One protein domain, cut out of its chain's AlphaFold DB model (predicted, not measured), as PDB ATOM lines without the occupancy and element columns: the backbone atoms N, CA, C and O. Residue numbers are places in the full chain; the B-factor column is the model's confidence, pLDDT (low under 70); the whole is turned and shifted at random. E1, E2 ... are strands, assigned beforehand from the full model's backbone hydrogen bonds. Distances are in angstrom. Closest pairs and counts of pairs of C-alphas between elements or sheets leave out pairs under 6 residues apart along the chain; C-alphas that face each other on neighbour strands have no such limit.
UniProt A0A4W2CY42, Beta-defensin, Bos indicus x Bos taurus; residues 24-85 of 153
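Overview. This is residues 24 to 85 of the 153 residues of the protein "Beta-defensin" of Bos indicus x Bos taurus (UniProt A0A4W2CY42). What is the shape? Little regular structure: a small, compact body with a three-stranded antiparallel sheet, order E1, E3, E2, from which residues 69 to 85 stick out as a long tail. What builds it? The printed part has 62 residues, 15 of them in named strands, E1, E2, E3 along the chain; it is all strand, loose, with a radius of gyration of the C-alphas of 14.8 A, and spans 45 by 21 by 16 A.

Along the chain. Where is E1? Residues 33 to 36, 9.4 A long, from C-alpha 33 at (-49.983, -32.825, -9.155). And the others? E2 is residues 43 to 48, 14.2 A; E3 is residues 54 to 58, 12.6 A, ending at C-alpha 58 at (-43.771, -29.638, -8.583).

Arrangement. What pairs with inner strand E3? E1 is antiparallel at 137 degrees, C-alphas 33 and 57 facing each other at 4.2 A, N 34 and O 56 within hydrogen-bond range at 2.9 A. And E2? E2 and E3 form an antiparallel hairpin at 148 degrees, C-alphas 43 and 58 facing each other at 4.2 A, N 46 and O 55 at 3.0 A.

Size, cuts and confidence. How large? The farthest C-alphas, Asn 51 and Glu 81, are 45.9 A apart. Any cut, long link or low confidence? The printed part has no cut and no long link; residues 62 to 85 are under 70.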
ATOM      1  N   VAL A  24     -59.111 -28.434  -4.473       70.25
ATOM      2  CA  VAL A  24     -58.170 -28.399  -5.599       70.25
ATOM      3  C   VAL A  24     -58.089 -29.815  -6.161       70.25
ATOM      4  O   VAL A  24     -57.564 -30.709  -5.498       70.25
ATOM      5  N   GLU A  25     -58.637 -30.009  -7.361       78.81
ATOM      6  CA  GLU A  25     -58.570 -31.267  -8.106       78.81
ATOM      7  C   GLU A  25     -57.097 -31.685  -8.233       78.81
ATOM      8  O   GLU A  25     -56.267 -30.960  -8.798       78.81
ATOM      9  N   ARG A  26     -56.756 -32.820  -7.617       85.12
ATOM     10  CA  ARG A  26     -55.415 -33.395  -7.681       85.12
ATOM     11  C   ARG A  26     -55.304 -34.301  -8.895       85.12
ATOM     12  O   ARG A  26     -56.295 -34.819  -9.405       85.12
ATOM     13  N   CYS A  27     -54.085 -34.450  -9.378       85.44
ATOM     14  CA  CYS A  27     -53.782 -35.216 -10.570       85.44
ATOM     15  C   CYS A  27     -52.418 -35.896 -10.427       85.44
ATOM     16  O   CYS A  27     -51.658 -35.622  -9.496       85.44
ATOM     17  N   TRP A  28     -52.092 -36.739 -11.408       84.88
ATOM     18  CA  TRP A  28     -50.908 -37.597 -11.414       84.88
ATOM     19  C   TRP A  28     -50.937 -38.732 -10.378       84.88
ATOM     20  O   TRP A  28     -51.750 -38.763  -9.455       84.88
ATOM     21  N   LYS A  29     -50.042 -39.705 -10.564       74.31
ATOM     22  CA  LYS A  29     -49.870 -40.837  -9.652       74.31
ATOM     23  C   LYS A  29     -49.526 -40.310  -8.253       74.31
ATOM     24  O   LYS A  29     -48.670 -39.438  -8.121       74.31
ATOM     25  N   ASN A  30     -50.190 -40.851  -7.232       78.88
ATOM     26  CA  ASN A  30     -50.056 -40.471  -5.818       78.88
ATOM     27  C   ASN A  30     -50.448 -39.014  -5.483       78.88
ATOM     28  O   ASN A  30     -49.915 -38.457  -4.523       78.88
ATOM     29  N   ASP A  31     -51.354 -38.383  -6.246       82.44
ATOM     30  CA  ASP A  31     -51.927 -37.064  -5.908       82.44
ATOM     31  C   ASP A  31     -50.889 -35.929  -5.752       82.44
ATOM     32  O   ASP A  31     -51.076 -34.978  -4.986       82.44
ATOM     33  N   ILE A  32     -49.769 -36.046  -6.471       85.94
ATOM     34  CA  ILE A  32     -48.613 -35.136  -6.398       85.94
ATOM     35  C   ILE A  32     -48.855 -33.851  -7.213       85.94
ATOM     36  O   ILE A  32     -48.289 -32.796  -6.916       85.94
ATOM     37  N   GLY A  33     -49.659 -33.940  -8.274       88.56
ATOM     38  CA  GLY A  33     -49.983 -32.825  -9.155       88.56
ATOM     39  C   GLY A  33     -51.258 -32.089  -8.745       88.56
ATOM     40  O   GLY A  33     -52.165 -32.654  -8.135       88.56
ATOM     41  N   TYR A  34     -51.347 -30.828  -9.156       89.50
ATOM     42  CA  TYR A  34     -52.527 -29.983  -8.997       89.50
ATOM     43  C   TYR A  34     -53.057 -29.559 -10.364       89.50
ATOM     44  O   TYR A  34     -52.291 -29.106 -11.218       89.50
ATOM     45  N   CYS A  35     -54.368 -29.646 -10.565       89.62
ATOM     46  CA  CYS A  35     -55.011 -29.062 -11.733       89.62
ATOM     47  C   CYS A  35     -55.031 -27.531 -11.607       89.62
ATOM     48  O   CYS A  35     -55.550 -26.977 -10.635       89.62
ATOM     49  N   ARG A  36     -54.452 -26.837 -12.590       89.06
ATOM     50  CA  ARG A  36     -54.424 -25.369 -12.682       89.06
ATOM     51  C   ARG A  36     -54.699 -24.914 -14.111       89.06
ATOM     52  O   ARG A  36     -54.378 -25.610 -15.066       89.06
ATOM     53  N   LYS A  37     -55.175 -23.679 -14.300       89.12
ATOM     54  CA  LYS A  37     -55.261 -23.068 -15.644       89.12
ATOM     55  C   LYS A  37     -53.890 -22.908 -16.321       89.12
ATOM     56  O   LYS A  37     -53.804 -22.992 -17.539       89.12
ATOM     57  N   ARG A  38     -52.828 -22.679 -15.539       88.38
ATOM     58  CA  ARG A  38     -51.431 -22.572 -15.987       88.38
ATOM     59  C   ARG A  38     -50.510 -23.036 -14.856       88.38
ATOM     60  O   ARG A  38     -50.804 -22.752 -13.695       88.38
ATOM     61  N   CYS A  39     -49.428 -23.734 -15.190       88.88
ATOM     62  CA  CYS A  39     -48.435 -24.171 -14.209       88.88
ATOM     63  C   CYS A  39     -47.517 -23.021 -13.780       88.88
ATOM     64  O   CYS A  39     -47.254 -22.099 -14.558       88.88
ATOM     65  N   LEU A  40     -47.038 -23.081 -12.537       88.31
ATOM     66  CA  LEU A  40     -46.014 -22.175 -12.012       88.31
ATOM     67  C   LEU A  40     -44.634 -22.496 -12.610       88.31
ATOM     68  O   LEU A  40     -44.406 -23.601 -13.083       88.31
ATOM     69  N   LEU A  41     -43.677 -21.564 -12.520       84.69
ATOM     70  CA  LEU A  41     -42.305 -21.750 -13.033       84.69
ATOM     71  C   LEU A  41     -41.575 -22.968 -12.421       84.69
ATOM     72  O   LEU A  41     -40.707 -23.560 -13.048       84.69
ATOM     73  N   LEU A  42     -41.932 -23.336 -11.184       83.69
ATOM     74  CA  LEU A  42     -41.383 -24.484 -10.446       83.69
ATOM     75  C   LEU A  42     -42.291 -25.728 -10.507       83.69
ATOM     76  O   LEU A  42     -42.092 -26.689  -9.759       83.69
ATOM     77  N   GLU A  43     -43.284 -25.722 -11.397       88.00
ATOM     78  CA  GLU A  43     -44.144 -26.855 -11.729       88.00
ATOM     79  C   GLU A  43     -43.968 -27.214 -13.215       88.00
ATOM     80  O   GLU A  43     -43.803 -26.345 -14.067       88.00
ATOM     81  N   ARG A  44     -44.053 -28.501 -13.551       84.69
ATOM     82  CA  ARG A  44     -44.077 -28.982 -14.941       84.69
ATOM     83  C   ARG A  44     -45.497 -29.371 -15.337       84.69
ATOM     84  O   ARG A  44     -46.221 -29.972 -14.541       84.69
ATOM     85  N   TYR A  45     -45.863 -29.083 -16.579       87.56
ATOM     86  CA  TYR A  45     -47.046 -29.656 -17.212       87.56
ATOM     87  C   TYR A  45     -46.843 -31.158 -17.464       87.56
ATOM     88  O   TYR A  45     -45.738 -31.572 -17.822       87.56
ATOM     89  N   LYS A  46     -47.894 -31.974 -17.300       85.19
ATOM     90  CA  LYS A  46     -47.840 -33.411 -17.632       85.19
ATOM     91  C   LYS A  46     -48.998 -33.924 -18.491       85.19
ATOM     92  O   LYS A  46     -48.755 -34.726 -19.385       85.19
ATOM     93  N   LEU A  47     -50.234 -33.509 -18.210       86.38
ATOM     94  CA  LEU A  47     -51.451 -33.932 -18.921       86.38
ATOM     95  C   LEU A  47     -52.584 -32.915 -18.709       86.38
ATOM     96  O   LEU A  47     -52.465 -32.046 -17.843       86.38
ATOM     97  N   LEU A  48     -53.689 -33.032 -19.453       89.56
ATOM     98  CA  LEU A  48     -54.903 -32.258 -19.178       89.56
ATOM     99  C   LEU A  48     -55.773 -32.950 -18.120       89.56
ATOM    100  O   LEU A  48     -56.075 -34.135 -18.234       89.56
ATOM    101  N   CYS A  49     -56.217 -32.190 -17.123       89.25
ATOM    102  CA  CYS A  49     -57.307 -32.569 -16.229       89.25
ATOM    103  C   CYS A  49     -58.668 -32.434 -16.932       89.25
ATOM    104  O   CYS A  49     -58.799 -31.704 -17.922       89.25
ATOM    105  N   VAL A  50     -59.703 -33.064 -16.365       82.50
ATOM    106  CA  VAL A  50     -61.063 -33.151 -16.937       82.50
ATOM    107  C   VAL A  50     -61.629 -31.772 -17.310       82.50
ATOM    108  O   VAL A  50     -62.244 -31.592 -18.359       82.50
ATOM    109  N   ASN A  51     -61.328 -30.758 -16.498       82.56
ATOM    110  CA  ASN A  51     -61.786 -29.376 -16.653       82.56
ATOM    111  C   ASN A  51     -61.006 -28.531 -17.695       82.56
ATOM    112  O   ASN A  51     -60.946 -27.308 -17.566       82.56
ATOM    113  N   LYS A  52     -60.356 -29.155 -18.693       83.19
ATOM    114  CA  LYS A  52     -59.397 -28.512 -19.632       83.19
ATOM    115  C   LYS A  52     -58.261 -27.744 -18.929       83.19
ATOM    116  O   LYS A  52     -57.664 -26.831 -19.494       83.19
ATOM    117  N   GLN A  53     -57.974 -28.104 -17.680       87.88
ATOM    118  CA  GLN A  53     -56.892 -27.527 -16.890       87.88
ATOM    119  C   GLN A  53     -55.600 -28.315 -17.109       87.88
ATOM    120  O   GLN A  53     -55.625 -29.491 -17.449       87.88
ATOM    121  N   SER A  54     -54.462 -27.672 -16.894       90.12
ATOM    122  CA  SER A  54     -53.152 -28.313 -16.872       90.12
ATOM    123  C   SER A  54     -52.938 -29.065 -15.561       90.12
ATOM    124  O   SER A  54     -53.076 -28.477 -14.490       90.12
ATOM    125  N   CYS A  55     -52.545 -30.335 -15.628       90.31
ATOM    126  CA  CYS A  55     -51.978 -31.041 -14.485       90.31
ATOM    127  C   CYS A  55     -50.534 -30.574 -14.277       90.31
ATOM    128  O   CYS A  55     -49.664 -30.826 -15.120       90.31
ATOM    129  N   CYS A  56     -50.306 -29.882 -13.165       90.19
ATOM    130  CA  CYS A  56     -49.055 -29.221 -12.826       90.19
ATOM    131  C   CYS A  56     -48.402 -29.923 -11.635       90.19
ATOM    132  O   CYS A  56     -48.979 -29.972 -10.549       90.19
ATOM    133  N   ILE A  57     -47.207 -30.478 -11.832       89.81
ATOM    134  CA  ILE A  57     -46.500 -31.263 -10.810       89.81
ATOM    135  C   ILE A  57     -45.245 -30.499 -10.361       89.81
ATOM    136  O   ILE A  57     -44.473 -30.085 -11.228       89.81
ATOM    137  N   PRO A  58     -44.981 -30.314  -9.053       86.38
ATOM    138  CA  PRO A  58     -43.771 -29.638  -8.583       86.38
ATOM    139  C   PRO A  58     -42.491 -30.328  -9.073       86.38
ATOM    140  O   PRO A  58     -42.367 -31.552  -8.966       86.38
ATOM    141  N   LEU A  59     -41.501 -29.554  -9.531       79.50
ATOM    142  CA  LEU A  59     -40.207 -30.080 -10.005       79.50
ATOM    143  C   LEU A  59     -39.451 -30.892  -8.934       79.50
ATOM    144  O   LEU A  59     -38.672 -31.771  -9.274       79.50
ATOM    145  N   ARG A  60     -39.706 -30.622  -7.646       76.25
ATOM    146  CA  ARG A  60     -39.111 -31.336  -6.500       76.25
ATOM    147  C   ARG A  60     -39.742 -32.700  -6.199       76.25
ATOM    148  O   ARG A  60     -39.328 -33.355  -5.248       76.25
ATOM    149  N   SER A  61     -40.772 -33.115  -6.932       70.56
ATOM    150  CA  SER A  61     -41.377 -34.426  -6.705       70.56
ATOM    151  C   SER A  61     -40.494 -35.550  -7.246       70.56
ATOM    152  O   SER A  61     -40.153 -35.572  -8.430       70.56
ATOM    153  N   TYR A  62     -40.172 -36.502  -6.369       62.28
ATOM    154  CA  TYR A  62     -39.541 -37.769  -6.725       62.28
ATOM    155  C   TYR A  62     -40.534 -38.644  -7.499       62.28
ATOM    156  O   TYR A  62     -41.266 -39.447  -6.924       62.28
ATOM    157  N   ASP A  63     -40.561 -38.473  -8.815       67.69
ATOM    158  CA  ASP A  63     -41.211 -39.388  -9.746       67.69
ATOM    159  C   ASP A  63     -40.231 -39.672 -10.906       67.69
ATOM    160  O   ASP A  63     -39.818 -38.742 -11.608       67.69
ATOM    161  N   PRO A  64     -39.822 -40.940 -11.109       63.62
ATOM    162  CA  PRO A  64     -38.755 -41.284 -12.050       63.62
ATOM    163  C   PRO A  64     -39.159 -41.108 -13.523       63.62
ATOM    164  O   PRO A  64     -38.295 -41.016 -14.384       63.62
ATOM    165  N   TYR A  65     -40.457 -41.002 -13.828       61.81
ATOM    166  CA  TYR A  65     -40.995 -40.841 -15.190       61.81
ATOM    167  C   TYR A  65     -41.225 -39.373 -15.577       61.81
ATOM    168  O   TYR A  65     -41.946 -39.052 -16.536       61.81
ATOM    169  N   THR A  66     -40.699 -38.459 -14.767       60.22
ATOM    170  CA  THR A  66     -40.937 -37.021 -14.891       60.22
ATOM    171  C   THR A  66     -39.764 -36.155 -14.427       60.22
ATOM    172  O   THR A  66     -39.835 -34.922 -14.517       60.22
ATOM    173  N   GLN A  67     -38.682 -36.773 -13.946       62.88
ATOM    174  CA  GLN A  67     -37.393 -36.116 -13.810       62.88
ATOM    175  C   GLN A  67     -36.970 -35.601 -15.190       62.88
ATOM    176  O   GLN A  67     -36.956 -36.345 -16.168       62.88
ATOM    177  N   TRP A  68     -36.700 -34.299 -15.285       56.41
ATOM    178  CA  TRP A  68     -36.182 -33.721 -16.522       56.41
ATOM    179  C   TRP A  68     -34.805 -34.322 -16.830       56.41
ATOM    180  O   TRP A  68     -34.047 -34.567 -15.884       56.41
ATOM    181  N   PRO A  69     -34.428 -34.485 -18.115       56.00
ATOM    182  CA  PRO A  69     -33.021 -34.636 -18.457       56.00
ATOM    183  C   PRO A  69     -32.294 -33.418 -17.882       56.00
ATOM    184  O   PRO A  69     -32.624 -32.274 -18.208       56.00
ATOM    185  N   ILE A  70     -31.376 -33.657 -16.943       56.88
ATOM    186  CA  ILE A  70     -30.723 -32.589 -16.183       56.88
ATOM    187  C   ILE A  70     -29.891 -31.777 -17.172       56.88
ATOM    188  O   ILE A  70     -28.820 -32.212 -17.596       56.88
ATOM    189  N   HIS A  71     -30.383 -30.596 -17.554       50.66
ATOM    190  CA  HIS A  71     -29.664 -29.724 -18.471       50.66
ATOM    191  C   HIS A  71     -28.413 -29.211 -17.751       50.66
ATOM    192  O   HIS A  71     -28.470 -28.295 -16.927       50.66
ATOM    193  N   ARG A  72     -27.276 -29.861 -18.036       51.88
ATOM    194  CA  ARG A  72     -26.008 -29.802 -17.276       51.88
ATOM    195  C   ARG A  72     -25.373 -28.404 -17.191       51.88
ATOM    196  O   ARG A  72     -24.335 -28.239 -16.565       51.88
ATOM    197  N   THR A  73     -25.981 -27.406 -17.829       53.28
ATOM    198  CA  THR A  73     -25.535 -26.011 -17.878       53.28
ATOM    199  C   THR A  73     -25.921 -25.191 -16.646       53.28
ATOM    200  O   THR A  73     -25.265 -24.192 -16.390       53.28
ATOM    201  N   PHE A  74     -26.935 -25.588 -15.862       48.38
ATOM    202  CA  PHE A  74     -27.402 -24.796 -14.706       48.38
ATOM    203  C   PHE A  74     -26.465 -24.800 -13.484       48.38
ATOM    204  O   PHE A  74     -26.649 -23.988 -12.583       48.38
ATOM    205  N   PHE A  75     -25.469 -25.690 -13.439       50.94
ATOM    206  CA  PHE A  75     -24.546 -25.831 -12.302       50.94
ATOM    207  C   PHE A  75     -23.123 -25.332 -12.588       50.94
ATOM    208  O   PHE A  75     -22.237 -25.526 -11.764       50.94
ATOM    209  N   LYS A  76     -22.879 -24.697 -13.742       45.09
ATOM    210  CA  LYS A  76     -21.514 -24.357 -14.179       45.09
ATOM    211  C   LYS A  76     -20.828 -23.254 -13.358       45.09
ATOM    212  O   LYS A  76     -19.610 -23.163 -13.416       45.09
ATOM    213  N   ASP A  77     -21.597 -22.505 -12.563       44.41
ATOM    214  CA  ASP A  77     -21.120 -21.403 -11.711       44.41
ATOM    215  C   ASP A  77     -21.141 -21.735 -10.202       44.41
ATOM    216  O   ASP A  77     -20.916 -20.862  -9.364       44.41
ATOM    217  N   LEU A  78     -21.430 -22.988  -9.822       50.09
ATOM    218  CA  LEU A  78     -21.421 -23.436  -8.425       50.09
ATOM    219  C   LEU A  78     -20.343 -24.499  -8.214       50.09
ATOM    220  O   LEU A  78     -20.546 -25.681  -8.480       50.09
ATOM    221  N   ASN A  79     -19.207 -24.050  -7.678       46.97
ATOM    222  CA  ASN A  79     -18.034 -24.856  -7.331       46.97
ATOM    223  C   ASN A  79     -18.314 -25.771  -6.119       46.97
ATOM    224  O   ASN A  79     -17.735 -25.586  -5.049       46.97
ATOM    225  N   VAL A  80     -19.230 -26.730  -6.264       43.81
ATOM    226  CA  VAL A  80     -19.551 -27.725  -5.232       43.81
ATOM    227  C   VAL A  80     -19.105 -29.098  -5.711       43.81
ATOM    228  O   VAL A  80     -19.788 -29.794  -6.460       43.81
ATOM    229  N   GLU A  81     -17.917 -29.463  -5.252       54.31
ATOM    230  CA  GLU A  81     -17.338 -30.794  -5.344       54.31
ATOM    231  C   GLU A  81     -18.217 -31.814  -4.599       54.31
ATOM    232  O   GLU A  81     -18.279 -31.811  -3.371       54.31
ATOM    233  N   TYR A  82     -18.904 -32.695  -5.339       39.34
ATOM    234  CA  TYR A  82     -19.476 -33.922  -4.774       39.34
ATOM    235  C   TYR A  82     -19.629 -35.051  -5.817       39.34
ATOM    236  O   TYR A  82     -20.639 -35.151  -6.512       39.34
ATOM    237  N   ILE A  83     -18.583 -35.882  -5.928       41.84
ATOM    238  CA  ILE A  83     -18.642 -37.358  -5.770       41.84
ATOM    239  C   ILE A  83     -19.892 -38.016  -6.418       41.84
ATOM    240  O   ILE A  83     -20.950 -38.069  -5.799       41.84
ATOM    241  N   THR A  84     -19.893 -38.316  -7.728       49.66
ATOM    242  CA  THR A  84     -19.395 -39.537  -8.442       49.66
ATOM    243  C   THR A  84     -20.372 -40.722  -8.534       49.66
ATOM    244  O   THR A  84     -20.914 -41.141  -7.519       49.66
ATOM    245  N   HIS A  85     -20.421 -41.318  -9.742       46.00
ATOM    246  CA  HIS A  85     -21.046 -42.603 -10.139       46.00
ATOM    247  C   HIS A  85     -22.599 -42.572 -10.168       46.00
ATOM    248  O   HIS A  85     -23.228 -42.007  -9.283       46.00
TER     249      HIS A  85